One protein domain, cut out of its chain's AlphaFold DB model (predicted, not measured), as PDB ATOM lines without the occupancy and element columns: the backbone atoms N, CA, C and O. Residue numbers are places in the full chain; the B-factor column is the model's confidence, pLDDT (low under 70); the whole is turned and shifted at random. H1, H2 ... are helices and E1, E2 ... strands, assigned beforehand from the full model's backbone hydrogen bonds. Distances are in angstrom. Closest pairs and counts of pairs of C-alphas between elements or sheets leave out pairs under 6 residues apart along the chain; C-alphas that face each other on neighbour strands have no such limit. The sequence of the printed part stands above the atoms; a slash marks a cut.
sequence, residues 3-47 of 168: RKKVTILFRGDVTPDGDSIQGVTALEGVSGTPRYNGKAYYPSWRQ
ATOM      1  N   ARG A   3     105.874 148.887 164.870       86.00
ATOM      2  CA  ARG A   3     106.678 148.099 165.818       86.00
ATOM      3  C   ARG A   3     106.704 146.601 165.539       86.00
ATOM      4  O   ARG A   3     107.742 145.973 165.713       86.00
ATOM      5  N   LYS A   4     105.585 146.022 165.089       88.12
ATOM      6  CA  LYS A   4     105.530 144.589 164.769       88.12
ATOM      7  C   LYS A   4     106.485 144.263 163.622       88.12
ATOM      8  O   LYS A   4     107.201 143.280 163.726       88.12
ATOM      9  N   LYS A   5     106.522 145.116 162.588       85.06
ATOM     10  CA  LYS A   5     107.359 144.927 161.392       85.06
ATOM     11  C   LYS A   5     108.855 144.900 161.721       85.06
ATOM     12  O   LYS A   5     109.584 144.132 161.122       85.06
ATOM     13  N   VAL A   6     109.301 145.721 162.673       85.81
ATOM     14  CA  VAL A   6     110.721 145.768 163.076       85.81
ATOM     15  C   VAL A   6     111.081 144.744 164.153       85.81
ATOM     16  O   VAL A   6     112.242 144.394 164.304       85.81
ATOM     17  N   THR A   7     110.102 144.270 164.926       91.75
ATOM     18  CA  THR A   7     110.347 143.318 166.023       91.75
ATOM     19  C   THR A   7     110.288 141.872 165.546       91.75
ATOM     20  O   THR A   7     111.044 141.037 166.032       91.75
ATOM     21  N   ILE A   8     109.374 141.562 164.625       92.62
ATOM     22  CA  ILE A   8     109.130 140.207 164.136       92.62
ATOM     23  C   ILE A   8     109.501 140.166 162.664       92.62
ATOM     24  O   ILE A   8     108.836 140.806 161.851       92.62
ATOM     25  N   LEU A   9     110.527 139.384 162.358       91.94
ATOM     26  CA  LEU A   9     110.965 139.095 161.002       91.94
ATOM     27  C   LEU A   9     110.512 137.691 160.592       91.94
ATOM     28  O   LEU A   9     110.366 136.797 161.433       91.94
ATOM     29  N   PHE A  10     110.330 137.494 159.297       92.88
ATOM     30  CA  PHE A  10     109.950 136.236 158.675       92.88
ATOM     31  C   PHE A  10     110.994 135.801 157.656       92.88
ATOM     32  O   PHE A  10     111.773 136.601 157.144       92.88
ATOM     33  N   ARG A  11     110.989 134.507 157.335       91.31
ATOM     34  CA  ARG A  11     111.752 133.985 156.203       91.31
ATOM     35  C   ARG A  11     111.371 134.730 154.919       91.31
ATOM     36  O   ARG A  11     110.191 134.829 154.602       91.31
ATOM     37  N   GLY A  12     112.377 135.192 154.182       91.50
ATOM     38  CA  GLY A  12     112.224 135.975 152.957       91.50
ATOM     39  C   GLY A  12     112.119 137.485 153.175       91.50
ATOM     40  O   GLY A  12     112.166 138.223 152.192       91.50
ATOM     41  N   ASP A  13     112.017 137.962 154.422       92.38
ATOM     42  CA  ASP A  13     112.112 139.396 154.695       92.38
ATOM     43  C   ASP A  13     113.513 139.915 154.354       92.38
ATOM     44  O   ASP A  13     114.515 139.223 154.540       92.38
ATOM     45  N   VAL A  14     113.571 141.170 153.910       91.25
ATOM     46  CA  VAL A  14     114.816 141.927 153.760       91.25
ATOM     47  C   VAL A  14     114.900 142.944 154.893       91.25
ATOM     48  O   VAL A  14     113.958 143.709 155.128       91.25
ATOM     49  N   THR A  15     116.006 142.931 155.627       89.00
ATOM     50  CA  THR A  15     116.242 143.840 156.752       89.00
ATOM     51  C   THR A  15     116.560 145.258 156.265       89.00
ATOM     52  O   THR A  15     116.852 145.461 155.086       89.00
ATOM     53  N   PRO A  16     116.533 146.271 157.151       85.94
ATOM     54  CA  PRO A  16     116.876 147.641 156.769       85.94
ATOM     55  C   PRO A  16     118.277 147.816 156.161       85.94
ATOM     56  O   PRO A  16     118.457 148.735 155.369       85.94
ATOM     57  N   ASP A  17     119.242 146.949 156.489       89.06
ATOM     58  CA  ASP A  17     120.589 146.978 155.894       89.06
ATOM     59  C   ASP A  17     120.737 146.056 154.670       89.06
ATOM     60  O   ASP A  17     121.843 145.881 154.168       89.06
ATOM     61  N   GLY A  18     119.639 145.471 154.178       90.19
ATOM     62  CA  GLY A  18     119.624 144.670 152.951       90.19
ATOM     63  C   GLY A  18     119.875 143.171 153.137       90.19
ATOM     64  O   GLY A  18     119.916 142.445 152.143       90.19
ATOM     65  N   ASP A  19     119.994 142.677 154.370       89.00
ATOM     66  CA  ASP A  19     120.175 141.244 154.609       89.00
ATOM     67  C   ASP A  19     118.869 140.484 154.359       89.00
ATOM     68  O   ASP A  19     117.803 140.862 154.846       89.00
ATOM     69  N   SER A  20     118.952 139.364 153.641       91.31
ATOM     70  CA  SER A  20     117.825 138.443 153.475       91.31
ATOM     71  C   SER A  20     117.735 137.477 154.655       91.31
ATOM     72  O   SER A  20     118.688 136.753 154.965       91.31
ATOM     73  N   ILE A  21     116.565 137.415 155.290       90.69
ATOM     74  CA  ILE A  21     116.266 136.461 156.355       90.69
ATOM     75  C   ILE A  21     116.034 135.083 155.734       90.69
ATOM     76  O   ILE A  21     114.926 134.735 155.326       90.69
ATOM     77  N   GLN A  22     117.096 134.280 155.679       87.56
ATOM     78  CA  GLN A  22     117.064 132.941 155.080       87.56
ATOM     79  C   GLN A  22     116.081 132.011 155.797       87.56
ATOM     80  O   GLN A  22     115.252 131.364 155.154       87.56
ATOM     81  N   GLY A  23     116.157 131.990 157.132       86.50
ATOM     82  CA  GLY A  23     115.287 131.214 158.009       86.50
ATOM     83  C   GLY A  23     115.143 129.729 157.644       86.50
ATOM     84  O   GLY A  23     115.898 129.165 156.860       86.50
ATOM     85  N   VAL A  24     114.134 129.090 158.225       88.94
ATOM     86  CA  VAL A  24     113.729 127.706 157.956       88.94
ATOM     87  C   VAL A  24     112.224 127.661 157.710       88.94
ATOM     88  O   VAL A  24     111.495 128.579 158.088       88.94
ATOM     89  N   THR A  25     111.745 126.614 157.041       87.62
ATOM     90  CA  THR A  25     110.307 126.397 156.802       87.62
ATOM     91  C   THR A  25     109.570 125.926 158.051       87.62
ATOM     92  O   THR A  25     108.395 126.245 158.212       87.62
ATOM     93  N   ALA A  26     110.260 125.212 158.939       90.31
ATOM     94  CA  ALA A  26     109.751 124.742 160.217       90.31
ATOM     95  C   ALA A  26     110.830 124.916 161.288       90.31
ATOM     96  O   ALA A  26     112.008 124.686 161.019       90.31
ATOM     97  N   LEU A  27     110.423 125.333 162.487       86.50
ATOM     98  CA  LEU A  27     111.299 125.463 163.647       86.50
ATOM     99  C   LEU A  27     110.732 124.595 164.769       86.50
ATOM    100  O   LEU A  27     109.533 124.653 165.046       86.50
ATOM    101  N   GLU A  28     111.584 123.781 165.388       87.94
ATOM    102  CA  GLU A  28     111.185 122.914 166.495       87.94
ATOM    103  C   GLU A  28     110.528 123.730 167.619       87.94
ATOM    104  O   GLU A  28     110.955 124.842 167.937       87.94
ATOM    105  N   GLY A  29     109.435 123.209 168.179       82.31
ATOM    106  CA  GLY A  29     108.672 123.891 169.229       82.31
ATOM    107  C   GLY A  29     107.860 125.107 168.761       82.31
ATOM    108  O   GLY A  29     107.144 125.700 169.566       82.31
ATOM    109  N   VAL A  30     107.905 125.476 167.476       82.94
ATOM    110  CA  VAL A  30     107.086 126.562 166.919       82.94
ATOM    111  C   VAL A  30     105.955 125.993 166.077       82.94
ATOM    112  O   VAL A  30     106.157 125.453 164.994       82.94
ATOM    113  N   SER A  31     104.726 126.185 166.555       80.75
ATOM    114  CA  SER A  31     103.530 125.932 165.750       80.75
ATOM    115  C   SER A  31     103.327 127.060 164.729       80.75
ATOM    116  O   SER A  31     103.190 128.234 165.094       80.75
ATOM    117  N   GLY A  32     103.283 126.705 163.445       86.75
ATOM    118  CA  GLY A  32     103.061 127.634 162.332       86.75
ATOM    119  C   GLY A  32     104.345 128.251 161.768       86.75
ATOM    120  O   GLY A  32     105.425 127.681 161.869       86.75
ATOM    121  N   THR A  33     104.220 129.415 161.122       89.50
ATOM    122  CA  THR A  33     105.342 130.072 160.432       89.50
ATOM    123  C   THR A  33     106.446 130.476 161.417       89.50
ATOM    124  O   THR A  33     106.147 131.232 162.352       89.50
ATOM    125  N   PRO A  34     107.708 130.054 161.196       92.38
ATOM    126  CA  PRO A  34     108.851 130.511 161.979       92.38
ATOM    127  C   PRO A  34     108.996 132.034 161.970       92.38
ATOM    128  O   PRO A  34     108.727 132.704 160.971       92.38
ATOM    129  N   ARG A  35     109.413 132.583 163.112       91.31
ATOM    130  CA  ARG A  35     109.548 134.023 163.356       91.31
ATOM    131  C   ARG A  35     110.901 134.300 163.991       91.31
ATOM    132  O   ARG A  35     111.337 133.537 164.849       91.31
ATOM    133  N   TYR A  36     111.517 135.413 163.618       89.44
ATOM    134  CA  TYR A  36     112.841 135.817 164.084       89.44
ATOM    135  C   TYR A  36     112.777 137.164 164.802       89.44
ATOM    136  O   TYR A  36     111.948 138.019 164.486       89.44
ATOM    137  N   ASN A  37     113.652 137.348 165.791       90.00
ATOM    138  CA  ASN A  37     113.708 138.571 166.585       90.00
ATOM    139  C   ASN A  37     114.487 139.663 165.840       90.00
ATOM    140  O   ASN A  37     115.718 139.670 165.835       90.00
ATOM    141  N   GLY A  38     113.772 140.633 165.273       90.00
ATOM    142  CA  GLY A  38     114.374 141.769 164.573       90.00
ATOM    143  C   GLY A  38     115.160 142.725 165.472       90.00
ATOM    144  O   GLY A  38     115.950 143.512 164.969       90.00
ATOM    145  N   LYS A  39     115.030 142.633 166.800       87.50
ATOM    146  CA  LYS A  39     115.869 143.401 167.738       87.50
ATOM    147  C   LYS A  39     117.196 142.726 168.069       87.50
ATOM    148  O   LYS A  39     118.112 143.386 168.556       87.50
ATOM    149  N   ALA A  40     117.300 141.424 167.807       86.69
ATOM    150  CA  ALA A  40     118.556 140.689 167.887       86.69
ATOM    151  C   ALA A  40     119.350 140.767 166.574       86.69
ATOM    152  O   ALA A  40     120.544 140.483 166.576       86.69
ATOM    153  N   TYR A  41     118.716 141.201 165.480       86.25
ATOM    154  CA  TYR A  41     119.331 141.318 164.162       86.25
ATOM    155  C   TYR A  41     120.627 142.140 164.181       86.25
ATOM    156  O   TYR A  41     120.688 143.242 164.735       86.25
ATOM    157  N   TYR A  42     121.649 141.592 163.534       87.19
ATOM    158  CA  TYR A  42     122.977 142.166 163.427       87.19
ATOM    159  C   TYR A  42     123.395 142.158 161.950       87.19
ATOM    160  O   TYR A  42     123.410 141.081 161.356       87.19
ATOM    161  N   PRO A  43     123.708 143.315 161.340       89.06
ATOM    162  CA  PRO A  43     123.998 143.367 159.912       89.06
ATOM    163  C   PRO A  43     125.195 142.498 159.525       89.06
ATOM    164  O   PRO A  43     126.247 142.572 160.165       89.06
ATOM    165  N   SER A  44     125.055 141.716 158.455       86.50
ATOM    166  CA  SER A  44     126.070 140.767 157.984       86.50
ATOM    167  C   SER A  44     127.410 141.442 157.687       86.50
ATOM    168  O   SER A  44     128.461 140.920 158.048       86.50
ATOM    169  N   TRP A  45     127.381 142.657 157.135       88.06
ATOM    170  CA  TRP A  45     128.575 143.453 156.848       88.06
ATOM    171  C   TRP A  45     129.339 143.903 158.106       88.06
ATOM    172  O   TRP A  45     130.511 144.260 158.012       88.06
ATOM    173  N   ARG A  46     128.706 143.882 159.291       88.00
ATOM    174  CA  ARG A  46     129.365 144.132 160.585       88.00
ATOM    175  C   ARG A  46     129.877 142.851 161.248       88.00
ATOM    176  O   ARG A  46     130.452 142.929 162.334       88.00
ATOM    177  N   GLN A  47     129.641 141.670 160.679       85.94
ATOM    178  CA  GLN A  47     130.085 140.398 161.252       85.94
ATOM    179  C   GLN A  47     131.602 140.265 161.131       85.94
ATOM    180  O   GLN A  47     132.134 140.066 160.046       85.94
TER     181      GLN A  47
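AT A GLANCE: This is residues 3 to 47 of the 168 residues of the protein "RagB/SusD family nutrient uptake outer membrane protein" of Bacteroidales bacterium (UniProt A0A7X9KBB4). This is a piece with little regular structure: a small antiparallel hairpin of E1 and E2 closes a wide loop of residues 11 to 34, with one turn of helix, H1, leading straight into E1. The printed part has 45 residues, with one named helix and two named strands in the order H1, E1, E2. The class is mixed, with only 11 residues in named elements. It is only just compact, close to loose, with a radius of gyration of the C-alphas of 10.8 A and spans of 31 by 22 by 15 A.

HOW THE PARTS SIT: E1, residues 8 to 10, and E2, residues 35 to 37, are antiparallel neighbours at 133 degrees. N 9 and O 36 are within hydrogen-bond range at 2.9 A, as are N 36 and O 9 at 2.8 A. The closest C-alphas of H1, residues 3 to 7, and E2 are those of Thr 7 and Asn 37, 5.8 A apart. In H1 the O i to N i+4 pair is within hydrogen-bond range.

IN THESE COORDINATES: E2 spans 7.0 A, ending at C-alpha 37 (113.708, 138.571, 166.585). E1 spans 6.8 A and H1 6.0 A, from C-alpha 3 (106.678, 148.099, 165.818).

THE WHOLE: The C-alphas farthest apart, of Ser 31 and Arg 46, are 32.0 A apart. The printed part has no cut; the link from E1 to E2 is long. No printed residue is under 70 in pLDDT.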